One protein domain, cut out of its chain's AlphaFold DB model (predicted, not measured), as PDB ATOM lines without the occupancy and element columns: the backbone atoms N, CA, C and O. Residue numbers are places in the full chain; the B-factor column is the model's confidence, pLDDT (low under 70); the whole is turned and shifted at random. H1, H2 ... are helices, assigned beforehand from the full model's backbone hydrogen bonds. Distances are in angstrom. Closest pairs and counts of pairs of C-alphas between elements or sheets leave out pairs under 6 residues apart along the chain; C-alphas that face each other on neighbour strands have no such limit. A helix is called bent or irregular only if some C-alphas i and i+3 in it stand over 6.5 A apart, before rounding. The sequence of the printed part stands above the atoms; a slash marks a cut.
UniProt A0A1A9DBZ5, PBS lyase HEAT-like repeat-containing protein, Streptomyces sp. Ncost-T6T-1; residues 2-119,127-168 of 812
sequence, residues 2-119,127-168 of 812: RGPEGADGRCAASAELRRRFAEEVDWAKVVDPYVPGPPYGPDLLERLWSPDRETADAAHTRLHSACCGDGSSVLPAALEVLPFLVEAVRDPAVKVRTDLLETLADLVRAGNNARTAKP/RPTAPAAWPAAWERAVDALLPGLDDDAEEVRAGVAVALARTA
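This is residues 2 to 119 and 127 to 168 of the 812 residues of the protein "PBS lyase HEAT-like repeat-containing protein" of Streptomyces sp. Ncost-T6T-1 (UniProt A0A1A9DBZ5). Five helices, H3 to H7, make an up-and-down bundle, each running against the one before it in the chain: H3, H5 and H7 form one row, and H4 and H6 a second row beside it. The short H2 crosses H3, H1 packs on H2 with residues 14 to 21, and residues 2 to 12 stick out as an arm from a compact body. The 160 printed residues include seven named helices, H1 to H7 in chain order, and no named strand; the class is all helix. The whole is compact, with a radius of gyration of the C-alphas of 16.1 A, yet elongated, spanning 64 by 40 by 25 A.

The longest helix by residues is H5, residues 97 to 116, 29.3 A from C-alpha 97 at (107.598, 258.443, 361.510) to C-alpha 116 at (88.715, 277.286, 349.334). H4 is residues 76 to 89, 20.3 A, and is irregular, with C-alphas 80 and 83 7.4 A apart. H6 is residues 134 to 150, 25.8 A, with a kink of 35 degrees near residue 144; it is only just irregular, with C-alphas 144 and 147 7.0 A apart. H3 is residues 53 to 68, 22.0 A, and H7 is residues 154 to 164. H2 is residues 43 to 49, and H1 is residues 8 to 24, 24.7 A, from (129.346, 260.113, 374.852).

H4 and H5 are the hub, touching four helices each. H5 touches H7, the same way at a shallow tilt of 13 degrees; the closest C-alphas, of Ala 105 and Ala 163, are 4.4 A apart. H5 also touches H3, the same way at 5 degrees, closest at His 64 and Thr 103, 6.1 A between C-alphas. H4 touches H6, the same way at 11 degrees, with the C-alphas of Val 86 and Ala 141 closest, 6.6 A. H6 and H7 form a hairpin. H2 touches H3 at a steep tilt of 56 degrees, closest at the C-alphas of Leu 48 and Ala 56, 4.5 A. H1 touches H2, closest at the C-alphas of Arg 18 and Glu 46, 6.0 A, and is apart from H3, H5, H6 and H7. Every O i to N i+4 pair is within hydrogen-bond range in H1 and H7, against 11 of 12 in H3, 7 of 10 in H4, 15 of 16 in H5, 8 of 13 in H6 and 1 of 3 in H2, where 2 of 4 O i to N i+3 pairs are.

The farthest C-alphas, of Arg 2 and Pro 119, are 65.6 A apart. Residues 120 to 126 are not printed, and C-alphas 119 and 127 are 8.1 A apart across the cut. The link from H1 to H2 is long, 18 residues. The mean pLDDT of the printed part is 87.1; residues 2 to 13, 115 to 119 and 127 are under 70.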
ATOM      1  N   ARG A   2     132.231 244.730 376.572       35.34
ATOM      2  CA  ARG A   2     132.070 245.681 375.456       35.34
ATOM      3  C   ARG A   2     132.132 247.081 376.090       35.34
ATOM      4  O   ARG A   2     131.712 247.212 377.239       35.34
ATOM      5  N   GLY A   3     132.759 248.048 375.421       35.59
ATOM      6  CA  GLY A   3     133.143 249.333 376.024       35.59
ATOM      7  C   GLY A   3     131.991 250.339 376.204       35.59
ATOM      8  O   GLY A   3     130.915 250.137 375.643       35.59
ATOM      9  N   PRO A   4     132.214 251.432 376.962       42.53
ATOM     10  CA  PRO A   4     131.213 252.471 377.232       42.53
ATOM     11  C   PRO A   4     131.081 253.547 376.130       42.53
ATOM     12  O   PRO A   4     130.317 254.493 376.298       42.53
ATOM     13  N   GLU A   5     131.773 253.406 374.994       41.66
ATOM     14  CA  GLU A   5     131.880 254.421 373.922       41.66
ATOM     15  C   GLU A   5     130.537 254.822 373.272       41.66
ATOM     16  O   GLU A   5     130.449 255.841 372.594       41.66
ATOM     17  N   GLY A   6     129.461 254.064 373.506       41.78
ATOM     18  CA  GLY A   6     128.124 254.388 373.007       41.78
ATOM     19  C   GLY A   6     127.377 255.490 373.773       41.78
ATOM     20  O   GLY A   6     126.279 255.846 373.355       41.78
ATOM     21  N   ALA A   7     127.870 255.990 374.911       44.25
ATOM     22  CA  ALA A   7     127.178 257.036 375.682       44.25
ATOM     23  C   ALA A   7     127.551 258.457 375.216       44.25
ATOM     24  O   ALA A   7     126.666 259.248 374.885       44.25
ATOM     25  N   ASP A   8     128.849 258.755 375.118       47.66
ATOM     26  CA  ASP A   8     129.346 260.113 374.852       47.66
ATOM     27  C   ASP A   8     128.978 260.621 373.448       47.66
ATOM     28  O   ASP A   8     128.578 261.776 373.290       47.66
ATOM     29  N   GLY A   9     129.010 259.747 372.433       49.44
ATOM     30  CA  GLY A   9     128.617 260.106 371.064       49.44
ATOM     31  C   GLY A   9     127.145 260.517 370.927       49.44
ATOM     32  O   GLY A   9     126.826 261.404 370.137       49.44
ATOM     33  N   ARG A  10     126.244 259.933 371.733       56.53
ATOM     34  CA  ARG A  10     124.814 260.290 371.729       56.53
ATOM     35  C   ARG A  10     124.559 261.644 372.385       56.53
ATOM     36  O   ARG A  10     123.783 262.430 371.854       56.53
ATOM     37  N   CYS A  11     125.248 261.947 373.484       54.81
ATOM     38  CA  CYS A  11     125.122 263.243 374.156       54.81
ATOM     39  C   CYS A  11     125.612 264.400 373.260       54.81
ATOM     40  O   CYS A  11     124.979 265.451 373.202       54.81
ATOM     41  N   ALA A  12     126.689 264.177 372.493       59.78
ATOM     42  CA  ALA A  12     127.191 265.145 371.517       59.78
ATOM     43  C   ALA A  12     126.213 265.386 370.347       59.78
ATOM     44  O   ALA A  12     125.979 266.537 369.983       59.78
ATOM     45  N   ALA A  13     125.607 264.329 369.792       64.31
ATOM     46  CA  ALA A  13     124.618 264.454 368.716       64.31
ATOM     47  C   ALA A  13     123.339 265.186 369.174       64.31
ATOM     48  O   ALA A  13     122.862 266.081 368.480       64.31
ATOM     49  N   SER A  14     122.837 264.867 370.375       73.56
ATOM     50  CA  SER A  14     121.677 265.537 370.988       73.56
ATOM     51  C   SER A  14     121.926 267.040 371.176       73.56
ATOM     52  O   SER A  14     121.104 267.872 370.793       73.56
ATOM     53  N   ALA A  15     123.109 267.403 371.688       77.25
ATOM     54  CA  ALA A  15     123.502 268.797 371.880       77.25
ATOM     55  C   ALA A  15     123.621 269.576 370.556       77.25
ATOM     56  O   ALA A  15     123.264 270.754 370.516       77.25
ATOM     57  N   GLU A  16     124.086 268.935 369.480       82.38
ATOM     58  CA  GLU A  16     124.210 269.567 368.162       82.38
ATOM     59  C   GLU A  16     122.848 269.774 367.484       82.38
ATOM     60  O   GLU A  16     122.578 270.873 366.996       82.38
ATOM     61  N   LEU A  17     121.951 268.779 367.531       83.00
ATOM     62  CA  LEU A  17     120.561 268.932 367.076       83.00
ATOM     63  C   LEU A  17     119.868 270.074 367.827       83.00
ATOM     64  O   LEU A  17     119.331 270.993 367.213       83.00
ATOM     65  N   ARG A  18     119.958 270.078 369.161       86.12
ATOM     66  CA  ARG A  18     119.365 271.122 370.005       86.12
ATOM     67  C   ARG A  18     119.924 272.516 369.705       86.12
ATOM     68  O   ARG A  18     119.176 273.491 369.752       86.12
ATOM     69  N   ARG A  19     121.224 272.621 369.397       87.50
ATOM     70  CA  ARG A  19     121.873 273.876 368.988       87.50
ATOM     71  C   ARG A  19     121.323 274.367 367.652       87.50
ATOM     72  O   ARG A  19     120.874 275.504 367.579       87.50
ATOM     73  N   ARG A  20     121.269 273.495 366.640       92.50
ATOM     74  CA  ARG A  20     120.675 273.796 365.331       92.50
ATOM     75  C   ARG A  20     119.216 274.244 365.457       92.50
ATOM     76  O   ARG A  20     118.853 275.295 364.942       92.50
ATOM     77  N   PHE A  21     118.395 273.517 366.216       92.50
ATOM     78  CA  PHE A  21     116.993 273.878 366.450       92.50
ATOM     79  C   PHE A  21     116.837 275.226 367.176       92.50
ATOM     80  O   PHE A  21     115.862 275.931 366.944       92.50
ATOM     81  N   ALA A  22     117.779 275.614 368.042       88.94
ATOM     82  CA  ALA A  22     117.782 276.932 368.682       88.94
ATOM     83  C   ALA A  22     118.210 278.077 367.740       88.94
ATOM     84  O   ALA A  22     117.853 279.227 367.990       88.94
ATOM     85  N   GLU A  23     118.980 277.775 366.690       91.06
ATOM     86  CA  GLU A  23     119.464 278.737 365.689       91.06
ATOM     87  C   GLU A  23     118.478 278.905 364.508       91.06
ATOM     88  O   GLU A  23     118.376 280.002 363.959       91.06
ATOM     89  N   GLU A  24     117.741 277.852 364.128       91.62
ATOM     90  CA  GLU A  24     116.922 277.803 362.899       91.62
ATOM     91  C   GLU A  24     115.398 277.994 363.099       91.62
ATOM     92  O   GLU A  24     114.709 278.293 362.125       91.62
ATOM     93  N   VAL A  25     114.855 277.846 364.318       94.12
ATOM     94  CA  VAL A  25     113.399 277.908 364.607       94.12
ATOM     95  C   VAL A  25     113.043 279.155 365.423       94.12
ATOM     96  O   VAL A  25     113.606 279.381 366.498       94.12
ATOM     97  N   ASP A  26     112.043 279.933 364.990       92.75
ATOM     98  CA  ASP A  26     111.471 281.008 365.813       92.75
ATOM     99  C   ASP A  26     110.513 280.446 366.878       92.75
ATOM    100  O   ASP A  26     109.285 280.435 366.731       92.75
ATOM    101  N   TRP A  27     111.096 279.984 367.987       93.00
ATOM    102  CA  TRP A  27     110.372 279.389 369.113       93.00
ATOM    103  C   TRP A  27     109.281 280.287 369.707       93.00
ATOM    104  O   TRP A  27     108.341 279.761 370.293       93.00
ATOM    105  N   ALA A  28     109.313 281.610 369.503       91.00
ATOM    106  CA  ALA A  28     108.239 282.498 369.957       91.00
ATOM    107  C   ALA A  28     106.886 282.228 369.265       91.00
ATOM    108  O   ALA A  28     105.848 282.648 369.777       91.00
ATOM    109  N   LYS A  29     106.883 281.523 368.124       88.75
ATOM    110  CA  LYS A  29     105.679 281.102 367.387       88.75
ATOM    111  C   LYS A  29     105.198 279.692 367.740       88.75
ATOM    112  O   LYS A  29     104.089 279.331 367.354       88.75
ATOM    113  N   VAL A  30     106.017 278.890 368.424       91.81
ATOM    114  CA  VAL A  30     105.739 277.475 368.713       91.81
ATOM    115  C   VAL A  30     105.047 277.384 370.075       91.81
ATOM    116  O   VAL A  30     105.679 277.167 371.106       91.81
ATOM    117  N   VAL A  31     103.735 277.622 370.075       88.00
ATOM    118  CA  VAL A  31     102.878 277.713 371.271       88.00
ATOM    119  C   VAL A  31     101.723 276.716 371.201       88.00
ATOM    120  O   VAL A  31     101.267 276.370 370.114       88.00
ATOM    121  N   ASP A  32     101.222 276.293 372.360       83.31
ATOM    122  CA  ASP A  32      99.951 275.570 372.464       83.31
ATOM    123  C   ASP A  32      98.783 276.564 372.264       83.31
ATOM    124  O   ASP A  32      98.712 277.562 372.989       83.31
ATOM    125  N   PRO A  33      97.878 276.357 371.287       80.56
ATOM    126  CA  PRO A  33      96.755 277.266 371.052       80.56
ATOM    127  C   PRO A  33      95.632 277.140 372.096       80.56
ATOM    128  O   PRO A  33      94.801 278.045 372.195       80.56
ATOM    129  N   TYR A  34      95.588 276.049 372.868       77.94
ATOM    130  CA  TYR A  34      94.532 275.750 373.840       77.94
ATOM    131  C   TYR A  34      94.973 275.961 375.294       77.94
ATOM    132  O   TYR A  34      94.133 276.239 376.154       77.94
ATOM    133  N   VAL A  35      96.275 275.867 375.586       77.69
ATOM    134  CA  VAL A  35      96.827 276.003 376.943       77.69
ATOM    135  C   VAL A  35      97.644 277.296 377.092       77.69
ATOM    136  O   VAL A  35      98.722 277.413 376.512       77.69
ATOM    137  N   PRO A  36      97.210 278.262 377.929       72.69
ATOM    138  CA  PRO A  36      98.004 279.450 378.236       72.69
ATOM    139  C   PRO A  36      99.331 279.078 378.917       72.69
ATOM    140  O   PRO A  36      99.360 278.693 380.087       72.69
ATOM    141  N   GLY A  37     100.442 279.227 378.196       75.75
ATOM    142  CA  GLY A  37     101.777 278.869 378.673       75.75
ATOM    143  C   GLY A  37     102.895 279.629 377.954       75.75
ATOM    144  O   GLY A  37     102.633 280.380 377.012       75.75
ATOM    145  N   PRO A  38     104.154 279.480 378.406       81.00
ATOM    146  CA  PRO A  38     105.304 279.931 377.630       81.00
ATOM    147  C   PRO A  38     105.403 279.130 376.318       81.00
ATOM    148  O   PRO A  38     104.962 277.978 376.286       81.00
ATOM    149  N   PRO A  39     106.014 279.687 375.257       82.19
ATOM    150  CA  PRO A  39     106.325 278.915 374.062       82.19
ATOM    151  C   PRO A  39     107.217 277.710 374.375       82.19
ATOM    152  O   PRO A  39     107.986 277.719 375.343       82.19
ATOM    153  N   TYR A  40     107.116 276.679 373.541       90.88
ATOM    154  CA  TYR A  40     107.967 275.499 373.624       90.88
ATOM    155  C   TYR A  40     109.435 275.841 373.309       90.88
ATOM    156  O   TYR A  40     109.751 276.922 372.810       90.88
ATOM    157  N   GLY A  41     110.347 274.919 373.621       91.06
ATOM    158  CA  GLY A  41     111.781 275.081 373.383       91.06
ATOM    159  C   GLY A  41     112.383 273.996 372.481       91.06
ATOM    160  O   GLY A  41     111.721 272.996 372.196       91.06
ATOM    161  N   PRO A  42     113.669 274.146 372.096       92.00
ATOM    162  CA  PRO A  42     114.428 273.188 371.279       92.00
ATOM    163  C   PRO A  42     114.360 271.721 371.720       92.00
ATOM    164  O   PRO A  42     114.491 270.825 370.889       92.00
ATOM    165  N   ASP A  43     114.129 271.461 373.011       91.06
ATOM    166  CA  ASP A  43     113.952 270.112 373.548       91.06
ATOM    167  C   ASP A  43     112.692 269.402 373.030       91.06
ATOM    168  O   ASP A  43     112.602 268.181 373.137       91.06
ATOM    169  N   LEU A  44     111.721 270.126 372.465       93.88
ATOM    170  CA  LEU A  44     110.537 269.517 371.865       93.88
ATOM    171  C   LEU A  44     110.878 268.766 370.569       93.88
ATOM    172  O   LEU A  44     110.466 267.620 370.420       93.88
ATOM    173  N   LEU A  45     111.672 269.364 369.672       94.31
ATOM    174  CA  LEU A  45     112.145 268.679 368.460       94.31
ATOM    175  C   LEU A  45     113.217 267.629 368.788       94.31
ATOM    176  O   LEU A  45     113.182 266.539 368.229       94.31
ATOM    177  N   GLU A  46     114.114 267.904 369.745       94.00
ATOM    178  CA  GLU A  46     115.128 266.942 370.220       94.00
ATOM    179  C   GLU A  46     114.496 265.607 370.662       94.00
ATOM    180  O   GLU A  46     115.024 264.535 370.368       94.00
ATOM    181  N   ARG A  47     113.323 265.657 371.312       94.88
ATOM    182  CA  ARG A  47     112.598 264.466 371.781       94.88
ATOM    183  C   ARG A  47     112.018 263.583 370.672       94.88
ATOM    184  O   ARG A  47     111.796 262.412 370.954       94.88
ATOM    185  N   LEU A  48     111.828 264.061 369.435       95.12
ATOM    186  CA  LEU A  48     111.400 263.190 368.322       95.12
ATOM    187  C   LEU A  48     112.436 262.094 368.010       95.12
ATOM    188  O   LEU A  48     112.072 260.982 367.633       95.12
ATOM    189  N   TRP A  49     113.721 262.387 368.239       94.62
ATOM    190  CA  TRP A  49     114.837 261.440 368.127       94.62
ATOM    191  C   TRP A  49     115.111 260.665 369.427       94.62
ATOM    192  O   TRP A  49     116.140 259.995 369.561       94.62
ATOM    193  N   SER A  50     114.200 260.729 370.404       92.56
ATOM    194  CA  SER A  50     114.290 259.910 371.610       92.56
ATOM    195  C   SER A  50     114.256 258.416 371.250       92.56
ATOM    196  O   SER A  50     113.377 257.983 370.504       92.56
ATOM    197  N   PRO A  51     115.155 257.584 371.814       90.19
ATOM    198  CA  PRO A  51     115.060 256.131 371.682       90.19
ATOM    199  C   PRO A  51     113.886 255.545 372.485       90.19
ATOM    200  O   PRO A  51     113.512 254.397 372.259       90.19
ATOM    201  N   ASP A  52     113.331 256.311 373.428       93.06
ATOM    202  CA  ASP A  52     112.068 256.007 374.095       93.06
ATOM    203  C   ASP A  52     110.890 256.546 373.266       93.06
ATOM    204  O   ASP A  52     110.803 257.757 373.032       93.06
ATOM    205  N   ARG A  53     109.991 255.637 372.856       92.06
ATOM    206  CA  ARG A  53     108.818 255.952 372.031       92.06
ATOM    207  C   ARG A  53     107.817 256.831 372.775       92.06
ATOM    208  O   ARG A  53     107.271 257.719 372.139       92.06
ATOM    209  N   GLU A  54     107.613 256.648 374.082       92.62
ATOM    210  CA  GLU A  54     106.649 257.455 374.854       92.62
ATOM    211  C   GLU A  54     107.072 258.935 374.886       92.62
ATOM    212  O   GLU A  54     106.273 259.837 374.641       92.62
ATOM    213  N   THR A  55     108.368 259.200 375.074       94.44
ATOM    214  CA  THR A  55     108.943 260.550 374.974       94.44
ATOM    215  C   THR A  55     108.813 261.160 373.570       94.44
ATOM    216  O   THR A  55     108.577 262.366 373.462       94.44
ATOM    217  N   ALA A  56     108.974 260.363 372.507       94.81
ATOM    218  CA  ALA A  56     108.847 260.832 371.124       94.81
ATOM    219  C   ALA A  56     107.383 261.115 370.738       94.81
ATOM    220  O   ALA A  56     107.094 262.153 370.146       94.81
ATOM    221  N   ASP A  57     106.462 260.247 371.146       93.94
ATOM    222  CA  ASP A  57     105.010 260.365 370.967       93.94
ATOM    223  C   ASP A  57     104.443 261.591 371.704       93.94
ATOM    224  O   ASP A  57     103.801 262.464 371.115       93.94
ATOM    225  N   ALA A  58     104.828 261.779 372.970       92.69
ATOM    226  CA  ALA A  58     104.471 262.968 373.740       92.69
ATOM    227  C   ALA A  58     105.107 264.270 373.200       92.69
ATOM    228  O   ALA A  58     104.696 265.370 373.592       92.69
ATOM    229  N   ALA A  59     106.132 264.188 372.347       95.69
ATOM    230  CA  ALA A  59     106.678 265.336 371.625       95.69
ATOM    231  C   ALA A  59     105.912 265.598 370.320       95.69
ATOM    232  O   ALA A  59     105.521 266.740 370.071       95.69
ATOM    233  N   HIS A  60     105.628 264.547 369.548       95.69
ATOM    234  CA  HIS A  60     104.760 264.584 368.369       95.69
ATOM    235  C   HIS A  60     103.385 265.180 368.694       95.69
ATOM    236  O   HIS A  60     103.015 266.173 368.071       95.69
ATOM    237  N   THR A  61     102.689 264.687 369.722       92.81
ATOM    238  CA  THR A  61     101.336 265.152 370.087       92.81
ATOM    239  C   THR A  61     101.309 266.664 370.348       92.81
ATOM    240  O   THR A  61     100.428 267.382 369.877       92.81
ATOM    241  N   ARG A  62     102.325 267.188 371.048       94.00
ATOM    242  CA  ARG A  62     102.463 268.632 371.314       94.00
ATOM    243  C   ARG A  62     102.780 269.430 370.050       94.00
ATOM    244  O   ARG A  62     102.275 270.538 369.891       94.00
ATOM    245  N   LEU A  63     103.603 268.884 369.151       94.94
ATOM    246  CA  LEU A  63     103.886 269.500 367.854       94.94
ATOM    247  C   LEU A  63     102.641 269.516 366.960       94.94
ATOM    248  O   LEU A  63     102.385 270.544 366.342       94.94
ATOM    249  N   HIS A  64     101.835 268.453 366.944       93.25
ATOM    250  CA  HIS A  64     100.559 268.400 366.231       93.25
ATOM    251  C   HIS A  64      99.623 269.527 366.698       93.25
ATOM    252  O   HIS A  64      99.227 270.373 365.888       93.25
ATOM    253  N   SER A  65      99.369 269.630 368.010       90.38
ATOM    254  CA  SER A  65      98.546 270.708 368.580       90.38
ATOM    255  C   SER A  65      99.111 272.105 368.293       90.38
ATOM    256  O   SER A  65      98.357 272.997 367.913       90.38
ATOM    257  N   ALA A  66     100.430 272.303 368.395       92.31
ATOM    258  CA  ALA A  66     101.065 273.586 368.078       92.31
ATOM    259  C   ALA A  66     100.991 273.951 366.580       92.31
ATOM    260  O   ALA A  66     100.924 275.131 366.233       92.31
ATOM    261  N   CYS A  67     101.013 272.959 365.684       93.50
ATOM    262  CA  CYS A  67     101.037 273.166 364.235       93.50
ATOM    263  C   CYS A  67      99.648 273.297 363.607       93.50
ATOM    264  O   CYS A  67      99.512 274.042 362.635       93.50
ATOM    265  N   CYS A  68      98.634 272.600 364.123       87.69
ATOM    266  CA  CYS A  68      97.297 272.590 363.520       87.69
ATOM    267  C   CYS A  68      96.110 272.553 364.495       87.69
ATOM    268  O   CYS A  68      94.967 272.642 364.047       87.69
ATOM    269  N   GLY A  69      96.351 272.487 365.807       85.56
ATOM    270  CA  GLY A  69      95.297 272.445 366.820       85.56
ATOM    271  C   GLY A  69      94.483 271.152 366.751       85.56
ATOM    272  O   GLY A  69      94.960 270.103 367.169       85.56
ATOM    273  N   ASP A  70      93.266 271.260 366.223       81.00
ATOM    274  CA  ASP A  70      92.302 270.186 365.936       81.00
ATOM    275  C   ASP A  70      92.341 269.732 364.457       81.00
ATOM    276  O   ASP A  70      91.412 269.100 363.950       81.00
ATOM    277  N   GLY A  71      93.402 270.103 363.731       80.88
ATOM    278  CA  GLY A  71      93.598 269.771 362.319       80.88
ATOM    279  C   GLY A  71      92.808 270.648 361.341       80.88
ATOM    280  O   GLY A  71      92.748 270.326 360.153       80.88
ATOM    281  N   SER A  72      92.179 271.742 361.793       82.06
ATOM    282  CA  SER A  72      91.330 272.586 360.934       82.06
ATOM    283  C   SER A  72      91.976 273.895 360.436       82.06
ATOM    284  O   SER A  72      91.450 274.510 359.508       82.06
ATOM    285  N   SER A  73      93.147 274.292 360.954       88.31
ATOM    286  CA  SER A  73      93.993 275.382 360.416       88.31
ATOM    287  C   SER A  73      95.467 274.978 360.362       88.31
ATOM    288  O   SER A  73      95.901 274.092 361.085       88.31
ATOM    289  N   VAL A  74      96.261 275.682 359.553       92.38
ATOM    290  CA  VAL A  74      97.727 275.688 359.661       92.38
ATOM    291  C   VAL A  74      98.124 276.867 360.547       92.38
ATOM    292  O   VAL A  74      97.818 278.016 360.230       92.38
ATOM    293  N   LEU A  75      98.815 276.604 361.654       92.19
ATOM    294  CA  LEU A  75      99.268 277.622 362.603       92.19
ATOM    295  C   LEU A  75     100.694 278.107 362.269       92.19
ATOM    296  O   LEU A  75     101.431 277.419 361.559       92.19
ATOM    297  N   PRO A  76     101.135 279.282 362.768       92.19
ATOM    298  CA  PRO A  76     102.471 279.812 362.482       92.19
ATOM    299  C   PRO A  76     103.618 278.857 362.829       92.19
ATOM    300  O   PRO A  76     104.595 278.813 362.087       92.19
ATOM    301  N   ALA A  77     103.479 278.059 363.896       93.69
ATOM    302  CA  ALA A  77     104.466 277.058 364.299       93.69
ATOM    303  C   ALA A  77     104.789 276.056 363.180       93.69
ATOM    304  O   ALA A  77     105.949 275.684 363.016       93.69
ATOM    305  N   ALA A  78     103.791 275.672 362.372       95.44
ATOM    306  CA  ALA A  78     103.964 274.705 361.294       95.44
ATOM    307  C   ALA A  78     105.013 275.158 360.269       95.44
ATOM    308  O   ALA A  78     105.789 274.338 359.798       95.44
ATOM    309  N   LEU A  79     105.093 276.458 359.951       94.94
ATOM    310  CA  LEU A  79     106.121 276.973 359.036       94.94
ATOM    311  C   LEU A  79     107.540 276.809 359.586       94.94
ATOM    312  O   LEU A  79     108.466 276.585 358.811       94.94
ATOM    313  N   GLU A  80     107.695 276.968 360.899       95.31
ATOM    314  CA  GLU A  80     108.991 276.947 361.574       95.31
ATOM    315  C   GLU A  80     109.495 275.510 361.751       95.31
ATOM    316  O   GLU A  80     110.679 275.247 361.560       95.31
ATOM    317  N   VAL A  81     108.602 274.561 362.074       96.00
ATOM    318  CA  VAL A  81     108.998 273.170 362.353       96.00
ATOM    319  C   VAL A  81     108.910 272.221 361.153       96.00
ATOM    320  O   VAL A  81     109.590 271.197 361.168       96.00
ATOM    321  N   LEU A  82     108.141 272.538 360.097       96.69
ATOM    322  CA  LEU A  82     107.940 271.663 358.922       96.69
ATOM    323  C   LEU A  82     109.237 271.064 358.337       96.69
ATOM    324  O   LEU A  82     109.230 269.861 358.072       96.69
ATOM    325  N   PRO A  83     110.352 271.810 358.157       96.12
ATOM    326  CA  PRO A  83     111.594 271.225 357.646       96.12
ATOM    327  C   PRO A  83     112.114 270.071 358.517       96.12
ATOM    328  O   PRO A  83     112.574 269.062 357.991       96.12
ATOM    329  N   PHE A  84     111.979 270.197 359.838       95.81
ATOM    330  CA  PHE A  84     112.433 269.212 360.820       95.81
ATOM    331  C   PHE A  84     111.459 268.043 360.974       95.81
ATOM    332  O   PHE A  84     111.902 266.926 361.215       95.81
ATOM    333  N   LEU A  85     110.151 268.264 360.783       96.81
ATOM    334  CA  LEU A  85     109.178 267.167 360.702       96.81
ATOM    335  C   LEU A  85     109.467 266.279 359.481       96.81
ATOM    336  O   LEU A  85     109.476 265.058 359.597       96.81
ATOM    337  N   VAL A  86     109.772 266.880 358.324       97.00
ATOM    338  CA  VAL A  86     110.153 266.140 357.107       97.00
ATOM    339  C   VAL A  86     111.513 265.449 357.262       97.00
ATOM    340  O   VAL A  86     111.688 264.333 356.780       97.00
ATOM    341  N   GLU A  87     112.472 266.066 357.956       95.75
ATOM    342  CA  GLU A  87     113.742 265.419 358.315       95.75
ATOM    343  C   GLU A  87     113.520 264.204 359.232       95.75
ATOM    344  O   GLU A  87     114.036 263.126 358.943       95.75
ATOM    345  N   ALA A  88     112.685 264.341 360.267       95.94
ATOM    346  CA  ALA A  88     112.335 263.262 361.192       95.94
ATOM    347  C   ALA A  88     111.613 262.094 360.499       95.94
ATOM    348  O   ALA A  88     111.933 260.934 360.751       95.94
ATOM    349  N   VAL A  89     110.686 262.379 359.577       96.94
ATOM    350  CA  VAL A  89     110.023 261.355 358.748       96.94
ATOM    351  C   VAL A  89     111.029 260.551 357.920       96.94
ATOM    352  O   VAL A  89     110.805 259.370 357.671       96.94
ATOM    353  N   ARG A  90     112.153 261.143 357.511       95.44
ATOM    354  CA  ARG A  90     113.167 260.493 356.661       95.44
ATOM    355  C   ARG A  90     114.269 259.763 357.424       95.44
ATOM    356  O   ARG A  90     115.103 259.131 356.784       95.44
ATOM    357  N   ASP A  91     114.298 259.852 358.751       95.06
ATOM    358  CA  ASP A  91     115.320 259.213 359.580       95.06
ATOM    359  C   ASP A  91     114.785 257.912 360.219       95.06
ATOM    360  O   ASP A  91     113.928 257.975 361.107       95.06
ATOM    361  N   PRO A  92     115.305 256.721 359.854       93.19
ATOM    362  CA  PRO A  92     114.928 255.444 360.476       93.19
ATOM    363  C   PRO A  92     115.203 255.356 361.994       93.19
ATOM    364  O   PRO A  92     114.723 254.439 362.678       93.19
ATOM    365  N   ALA A  93     115.985 256.283 362.561       91.56
ATOM    366  CA  ALA A  93     116.170 256.392 364.003       91.56
ATOM    367  C   ALA A  93     114.888 256.842 364.726       91.56
ATOM    368  O   ALA A  93     114.627 256.351 365.830       91.56
ATOM    369  N   VAL A  94     114.071 257.700 364.105       94.88
ATOM    370  CA  VAL A  94     112.820 258.231 364.672       94.88
ATOM    371  C   VAL A  94     111.774 257.118 364.788       94.88
ATOM    372  O   VAL A  94     111.638 256.274 363.904       94.88
ATOM    373  N   LYS A  95     111.042 257.084 365.909       93.12
ATOM    374  CA  LYS A  95     110.072 256.010 366.230       93.12
ATOM    375  C   LYS A  95     108.607 256.364 366.001       93.12
ATOM    376  O   LYS A  95     107.761 255.490 366.149       93.12
ATOM    377  N   VAL A  96     108.349 257.605 365.595       95.38
ATOM    378  CA  VAL A  96     107.017 258.176 365.335       95.38
ATOM    379  C   VAL A  96     106.878 258.689 363.891       95.38
ATOM    380  O   VAL A  96     106.235 259.700 363.624       95.38
ATOM    381  N   ARG A  97     107.562 258.034 362.933       97.00
ATOM    382  CA  ARG A  97     107.598 258.443 361.510       97.00
ATOM    383  C   ARG A  97     106.190 258.472 360.896       97.00
ATOM    384  O   ARG A  97     105.868 259.412 360.176       97.00
ATOM    385  N   THR A  98     105.362 257.480 361.217       93.06
ATOM    386  CA  THR A  98     103.974 257.358 360.744       93.06
ATOM    387  C   THR A  98     103.083 258.452 361.333       93.06
ATOM    388  O   THR A  98     102.418 259.166 360.590       93.06
ATOM    389  N   ASP A  99     103.157 258.679 362.645       93.62
ATOM    390  CA  ASP A  99     102.354 259.690 363.347       93.62
ATOM    391  C   ASP A  99     102.699 261.117 362.841       93.62
ATOM    392  O   ASP A  99     101.845 262.003 362.689       93.62
ATOM    393  N   LEU A 100     103.976 261.350 362.508       96.50
ATOM    394  CA  LEU A 100     104.436 262.572 361.842       96.50
ATOM    395  C   LEU A 100     103.861 262.723 360.421       96.50
ATOM    396  O   LEU A 100     103.485 263.834 360.049       96.50
ATOM    397  N   LEU A 101     103.757 261.641 359.639       96.44
ATOM    398  CA  LEU A 101     103.147 261.662 358.302       96.44
ATOM    399  C   LEU A 101     101.649 261.992 358.353       96.44
ATOM    400  O   LEU A 101     101.192 262.795 357.539       96.44
ATOM    401  N   GLU A 102     100.910 261.481 359.342       91.56
ATOM    402  CA  GLU A 102      99.515 261.880 359.591       91.56
ATOM    403  C   GLU A 102      99.404 263.389 359.863       91.56
ATOM    404  O   GLU A 102      98.581 264.085 359.269       91.56
ATOM    405  N   THR A 103     100.312 263.939 360.676       94.50
ATOM    406  CA  THR A 103     100.351 265.386 360.959       94.50
ATOM    407  C   THR A 103     100.683 266.213 359.712       94.50
ATOM    408  O   THR A 103     100.116 267.287 359.510       94.50
ATOM    409  N   LEU A 104     101.562 265.724 358.831       96.25
ATOM    410  CA  LEU A 104     101.831 266.369 357.542       96.25
ATOM    411  C   LEU A 104     100.611 266.304 356.607       96.25
ATOM    412  O   LEU A 104     100.305 267.302 355.950       96.25
ATOM    413  N   ALA A 105      99.890 265.178 356.587       92.00
ATOM    414  CA  ALA A 105      98.650 264.998 355.832       92.00
ATOM    415  C   ALA A 105      97.527 265.944 356.307       92.00
ATOM    416  O   ALA A 105      96.820 266.532 355.480       92.00
ATOM    417  N   ASP A 106      97.409 266.166 357.617       90.94
ATOM    418  CA  ASP A 106      96.476 267.136 358.193       90.94
ATOM    419  C   ASP A 106      96.861 268.586 357.898       90.94
ATOM    420  O   ASP A 106      96.002 269.393 357.535       90.94
ATOM    421  N   LEU A 107      98.150 268.922 357.955       94.12
ATOM    422  CA  LEU A 107      98.627 270.262 357.615       94.12
ATOM    423  C   LEU A 107      98.354 270.628 356.149       94.12
ATOM    424  O   LEU A 107      97.891 271.738 355.866       94.12
ATOM    425  N   VAL A 108      98.576 269.712 355.199       93.00
ATOM    426  CA  VAL A 108      98.231 269.965 353.788       93.00
ATOM    427  C   VAL A 108      96.710 270.013 353.573       93.00
ATOM    428  O   VAL A 108      96.238 270.890 352.846       93.00
ATOM    429  N   ARG A 109      95.925 269.174 354.268       89.44
ATOM    430  CA  ARG A 109      94.447 269.217 354.274       89.44
ATOM    431  C   ARG A 109      93.928 270.578 354.751       89.44
ATOM    432  O   ARG A 109      93.200 271.249 354.014       89.44
ATOM    433  N   ALA A 110      94.351 271.034 355.929       89.06
ATOM    434  CA  ALA A 110      93.999 272.343 356.476       89.06
ATOM    435  C   ALA A 110      94.454 273.490 355.556       89.06
ATOM    436  O   ALA A 110      93.694 274.421 355.273       89.06
ATOM    437  N   GLY A 111      95.671 273.391 355.014       89.56
ATOM    438  CA  GLY A 111      96.247 274.376 354.103       89.56
ATOM    439  C   GLY A 111      95.584 274.458 352.725       89.56
ATOM    440  O   GLY A 111      95.710 275.491 352.060       89.56
ATOM    441  N   ASN A 112      94.877 273.414 352.289       85.62
ATOM    442  CA  ASN A 112      94.024 273.432 351.098       85.62
ATOM    443  C   ASN A 112      92.635 273.995 351.423       85.62
ATOM    444  O   ASN A 112      92.160 274.881 350.709       85.62
ATOM    445  N   ASN A 113      92.032 273.573 352.539       83.38
ATOM    446  CA  ASN A 113      90.741 274.082 353.015       83.38
ATOM    447  C   ASN A 113      90.766 275.605 353.232       83.38
ATOM    448  O   ASN A 113      89.843 276.310 352.827       83.38
ATOM    449  N   ALA A 114      91.860 276.146 353.777       82.50
ATOM    450  CA  ALA A 114      92.047 277.587 353.950       82.50
ATOM    451  C   ALA A 114      92.045 278.390 352.629       82.50
ATOM    452  O   ALA A 114      91.750 279.585 352.641       82.50
ATOM    453  N   ARG A 115      92.350 277.763 351.478       69.81
ATOM    454  CA  ARG A 115      92.309 278.418 350.151       69.81
ATOM    455  C   ARG A 115      90.902 278.451 349.554       69.81
ATOM    456  O   ARG A 115      90.611 279.329 348.746       69.81
ATOM    457  N   THR A 116      90.055 277.485 349.909       67.25
ATOM    458  CA  THR A 116      88.715 277.286 349.334       67.25
ATOM    459  C   THR A 116      87.583 277.766 350.248       67.25
ATOM    460  O   THR A 116      86.458 277.954 349.778       67.25
ATOM    461  N   ALA A 117      87.873 278.020 351.529       66.75
ATOM    462  CA  ALA A 117      86.925 278.504 352.527       66.75
ATOM    463  C   ALA A 117      86.230 279.815 352.106       66.75
ATOM    464  O   ALA A 117      86.824 280.898 352.065       66.75
ATOM    465  N   LYS A 118      84.922 279.729 351.845       56.69
ATOM    466  CA  LYS A 118      84.058 280.904 351.676       56.69
ATOM    467  C   LYS A 118      83.795 281.575 353.035       56.69
ATOM    468  O   LYS A 118      83.887 280.919 354.069       56.69
ATOM    469  N   PRO A 119      83.439 282.872 353.061       51.09
ATOM    470  CA  PRO A 119      82.876 283.498 354.250       51.09
ATOM    471  C   PRO A 119      81.619 282.762 354.725       51.09
ATOM    472  O   PRO A 119      80.601 282.789 354.039       51.09
ATOM    473  N   ARG A 127      87.494 280.300 360.944       65.12
ATOM    474  CA  ARG A 127      87.911 279.963 359.581       65.12
ATOM    475  C   ARG A 127      89.128 279.052 359.615       65.12
ATOM    476  O   ARG A 127      90.090 279.413 360.288       65.12
ATOM    477  N   PRO A 128      89.160 277.997 358.783       70.50
ATOM    478  CA  PRO A 128      90.413 277.430 358.313       70.50
ATOM    479  C   PRO A 128      91.309 278.552 357.785       70.50
ATOM    480  O   PRO A 128      90.959 279.267 356.842       70.50
ATOM    481  N   THR A 129      92.450 278.742 358.432       81.50
ATOM    482  CA  THR A 129      93.469 279.720 358.061       81.50
ATOM    483  C   THR A 129      94.778 279.008 357.770       81.50
ATOM    484  O   THR A 129      95.054 277.931 358.292       81.50
ATOM    485  N   ALA A 130      95.587 279.614 356.908       87.88
ATOM    486  CA  ALA A 130      96.961 279.203 356.688       87.88
ATOM    487  C   ALA A 130      97.823 280.452 356.453       87.88
ATOM    488  O   ALA A 130      97.363 281.394 355.797       87.88
ATOM    489  N   PRO A 131      99.069 280.493 356.955       89.19
ATOM    490  CA  PRO A 131     100.004 281.565 356.648       89.19
ATOM    491  C   PRO A 131     100.216 281.713 355.139       89.19
ATOM    492  O   PRO A 131     100.333 280.722 354.422       89.19
ATOM    493  N   ALA A 132     100.372 282.944 354.646       88.00
ATOM    494  CA  ALA A 132     100.580 283.202 353.214       88.00
ATOM    495  C   ALA A 132     101.834 282.511 352.626       88.00
ATOM    496  O   ALA A 132     101.897 282.266 351.424       88.00
ATOM    497  N   ALA A 133     102.818 282.171 353.466       90.94
ATOM    498  CA  ALA A 133     104.013 281.424 353.073       90.94
ATOM    499  C   ALA A 133     103.808 279.894 353.001       90.94
ATOM    500  O   ALA A 133     104.685 279.205 352.479       90.94
ATOM    501  N   TRP A 134     102.674 279.362 353.485       93.06
ATOM    502  CA  TRP A 134     102.403 277.919 353.544       93.06
ATOM    503  C   TRP A 134     102.559 277.203 352.195       93.06
ATOM    504  O   TRP A 134     103.288 276.215 352.169       93.06
ATOM    505  N   PRO A 135     101.998 277.684 351.062       90.88
ATOM    506  CA  PRO A 135     102.141 276.979 349.788       90.88
ATOM    507  C   PRO A 135     103.610 276.782 349.391       90.88
ATOM    508  O   PRO A 135     104.017 275.674 349.071       90.88
ATOM    509  N   ALA A 136     104.438 277.825 349.501       91.25
ATOM    510  CA  ALA A 136     105.857 277.748 349.149       91.25
ATOM    511  C   ALA A 136     106.697 276.933 350.152       91.25
ATOM    512  O   ALA A 136     107.768 276.446 349.792       91.25
ATOM    513  N   ALA A 137     106.254 276.811 351.407       94.25
ATOM    514  CA  ALA A 137     106.868 275.918 352.386       94.25
ATOM    515  C   ALA A 137     106.519 274.450 352.090       94.25
ATOM    516  O   ALA A 137     107.416 273.609 352.087       94.25
ATOM    517  N   TRP A 138     105.255 274.171 351.757       95.50
ATOM    518  CA  TRP A 138     104.788 272.836 351.387       95.50
ATOM    519  C   TRP A 138     105.441 272.313 350.103       95.50
ATOM    520  O   TRP A 138     105.917 271.187 350.101       95.50
ATOM    521  N   GLU A 139     105.584 273.126 349.049       93.38
ATOM    522  CA  GLU A 139     106.277 272.691 347.817       93.38
ATOM    523  C   GLU A 139     107.721 272.213 348.084       93.38
ATOM    524  O   GLU A 139     108.165 271.219 347.512       93.38
ATOM    525  N   ARG A 140     108.445 272.853 349.018       94.38
ATOM    526  CA  ARG A 140     109.784 272.390 349.437       94.38
ATOM    527  C   ARG A 140     109.739 271.110 350.275       94.38
ATOM    528  O   ARG A 140     110.660 270.302 350.189       94.38
ATOM    529  N   ALA A 141     108.700 270.932 351.091       95.94
ATOM    530  CA  ALA A 141     108.481 269.694 351.834       95.94
ATOM    531  C   ALA A 141     108.186 268.523 350.884       95.94
ATOM    532  O   ALA A 141     108.754 267.453 351.063       95.94
ATOM    533  N   VAL A 142     107.391 268.745 349.834       96.00
ATOM    534  CA  VAL A 142     107.088 267.758 348.785       96.00
ATOM    535  C   VAL A 142     108.365 267.250 348.113       96.00
ATOM    536  O   VAL A 142     108.582 266.042 348.078       96.00
ATOM    537  N   ASP A 143     109.257 268.143 347.664       95.38
ATOM    538  CA  ASP A 143     110.553 267.746 347.083       95.38
ATOM    539  C   ASP A 143     111.397 266.882 348.031       95.38
ATOM    540  O   ASP A 143     112.089 265.959 347.596       95.38
ATOM    541  N   ALA A 144     111.336 267.162 349.334       95.50
ATOM    542  CA  ALA A 144     112.059 266.408 350.347       95.50
ATOM    543  C   ALA A 144     111.375 265.083 350.735       95.50
ATOM    544  O   ALA A 144     112.090 264.163 351.128       95.50
ATOM    545  N   LEU A 145     110.046 264.972 350.620       96.56
ATOM    546  CA  LEU A 145     109.260 263.766 350.919       96.56
ATOM    547  C   LEU A 145     109.253 262.748 349.773       96.56
ATOM    548  O   LEU A 145     109.142 261.558 350.042       96.56
ATOM    549  N   LEU A 146     109.403 263.187 348.519       96.38
ATOM    550  CA  LEU A 146     109.361 262.322 347.331       96.38
ATOM    551  C   LEU A 146     110.227 261.042 347.406       96.38
ATOM    552  O   LEU A 146     109.715 259.997 347.011       96.38
ATOM    553  N   PRO A 147     111.473 261.054 347.931       95.81
ATOM    554  CA  PRO A 147     112.267 259.832 348.104       95.81
ATOM    555  C   PRO A 147     111.671 258.810 349.085       95.81
ATOM    556  O   PRO A 147     112.065 257.654 349.065       95.81
ATOM    557  N   GLY A 148     110.742 259.222 349.954       95.88
ATOM    558  CA  GLY A 148     110.056 258.336 350.898       95.88
ATOM    559  C   GLY A 148     109.008 257.423 350.253       95.88
ATOM    560  O   GLY A 148     108.521 256.518 350.919       95.88
ATOM    561  N   LEU A 149     108.689 257.614 348.965       96.44
ATOM    562  CA  LEU A 149     107.933 256.625 348.182       96.44
ATOM    563  C   LEU A 149     108.730 255.330 347.951       96.44
ATOM    564  O   LEU A 149     108.128 254.309 347.643       96.44
ATOM    565  N   ASP A 150     110.052 255.365 348.139       96.00
ATOM    566  CA  ASP A 150     110.961 254.221 348.019       96.00
ATOM    567  C   ASP A 150     111.591 253.841 349.381       96.00
ATOM    568  O   ASP A 150     112.670 253.253 349.424       96.00
ATOM    569  N   ASP A 151     110.957 254.208 350.508       96.25
ATOM    570  CA  ASP A 151     111.430 253.843 351.855       96.25
ATOM    571  C   ASP A 151     111.301 252.332 352.111       96.25
ATOM    572  O   ASP A 151     110.336 251.700 351.675       96.25
ATOM    573  N   ASP A 152     112.233 251.757 352.876       93.69
ATOM    574  CA  ASP A 152     112.192 250.336 353.244       93.69
ATOM    575  C   ASP A 152     110.928 249.986 354.066       93.69
ATOM    576  O   ASP A 152     110.415 248.872 353.959       93.69
ATOM    577  N   ALA A 153     110.397 250.925 354.865       93.12
ATOM    578  CA  ALA A 153     109.203 250.712 355.691       93.12
ATOM    579  C   ALA A 153     107.897 250.982 354.918       93.12
ATOM    580  O   ALA A 153     107.693 252.079 354.388       93.12
ATOM    581  N   GLU A 154     106.982 250.007 354.891       93.75
ATOM    582  CA  GLU A 154     105.714 250.111 354.151       93.75
ATOM    583  C   GLU A 154     104.809 251.236 354.673       93.75
ATOM    584  O   GLU A 154     104.251 252.000 353.886       93.75
ATOM    585  N   GLU A 155     104.743 251.431 355.992       91.00
ATOM    586  CA  GLU A 155     103.877 252.429 356.622       91.00
ATOM    587  C   GLU A 155     104.350 253.853 356.297       91.00
ATOM    588  O   GLU A 155     103.559 254.798 356.247       91.00
ATOM    589  N   VAL A 156     105.651 254.004 356.026       95.44
ATOM    590  CA  VAL A 156     106.249 255.260 355.568       95.44
ATOM    591  C   VAL A 156     105.941 255.494 354.094       95.44
ATOM    592  O   VAL A 156     105.511 256.598 353.765       95.44
ATOM    593  N   ARG A 157     106.066 254.481 353.219       96.69
ATOM    594  CA  ARG A 157     105.663 254.610 351.803       96.69
ATOM    595  C   ARG A 157     104.186 255.003 351.682       96.69
ATOM    596  O   ARG A 157     103.868 255.968 350.984       96.69
ATOM    597  N   ALA A 158     103.306 254.321 352.420       93.25
ATOM    598  CA  ALA A 158     101.875 254.617 352.472       93.25
ATOM    599  C   ALA A 158     101.604 256.041 352.992       93.25
ATOM    600  O   ALA A 158     100.965 256.841 352.307       93.25
ATOM    601  N   GLY A 159     102.150 256.415 354.156       94.00
ATOM    602  CA  GLY A 159     101.952 257.754 354.723       94.00
ATOM    603  C   GLY A 159     102.508 258.885 353.842       94.00
ATOM    604  O   GLY A 159     101.912 259.964 353.763       94.00
ATOM    605  N   VAL A 160     103.613 258.649 353.122       97.50
ATOM    606  CA  VAL A 160     104.159 259.591 352.130       97.50
ATOM    607  C   VAL A 160     103.210 259.735 350.939       97.50
ATOM    608  O   VAL A 160     102.923 260.868 350.549       97.50
ATOM    609  N   ALA A 161     102.666 258.639 350.397       97.19
ATOM    610  CA  ALA A 161     101.655 258.698 349.337       97.19
ATOM    611  C   ALA A 161     100.416 259.500 349.784       97.19
ATOM    612  O   ALA A 161     100.002 260.432 349.089       97.19
ATOM    613  N   VAL A 162      99.902 259.237 350.990       94.50
ATOM    614  CA  VAL A 162      98.768 259.944 351.614       94.50
ATOM    615  C   VAL A 162      99.029 261.451 351.768       94.50
ATOM    616  O   VAL A 162      98.153 262.275 351.476       94.50
ATOM    617  N   ALA A 163     100.223 261.851 352.211       94.44
ATOM    618  CA  ALA A 163     100.589 263.262 352.333       94.44
ATOM    619  C   ALA A 163     100.738 263.938 350.953       94.44
ATOM    620  O   ALA A 163     100.215 265.034 350.727       94.44
ATOM    621  N   LEU A 164     101.405 263.273 350.005       96.94
ATOM    622  CA  LEU A 164     101.650 263.792 348.658       96.94
ATOM    623  C   LEU A 164     100.367 263.907 347.820       96.94
ATOM    624  O   LEU A 164     100.215 264.907 347.116       96.94
ATOM    625  N   ALA A 165      99.418 262.974 347.959       95.38
ATOM    626  CA  ALA A 165      98.120 262.947 347.271       95.38
ATOM    627  C   ALA A 165      97.304 264.248 347.393       95.38
ATOM    628  O   ALA A 165      96.468 264.556 346.550       95.38
ATOM    629  N   ARG A 166      97.559 265.048 348.434       91.69
ATOM    630  CA  ARG A 166      96.876 266.328 348.683       91.69
ATOM    631  C   ARG A 166      97.599 267.533 348.061       91.69
ATOM    632  O   ARG A 166      97.188 268.677 348.255       91.69
ATOM    633  N   THR A 167      98.660 267.315 347.284       92.38
ATOM    634  CA  THR A 167      99.463 268.373 346.643       92.38
ATOM    635  C   THR A 167      98.915 268.726 345.258       92.38
ATOM    636  O   THR A 167      99.528 268.462 344.224       92.38
ATOM    637  N   ALA A 168      97.755 269.387 345.238       87.75
ATOM    638  CA  ALA A 168      97.062 269.802 344.012       87.75
ATOM    639  C   ALA A 168      97.942 270.586 343.009       87.75
ATOM    640  O   ALA A 168      97.720 270.509 341.807       87.75
TER     641      ALA A 168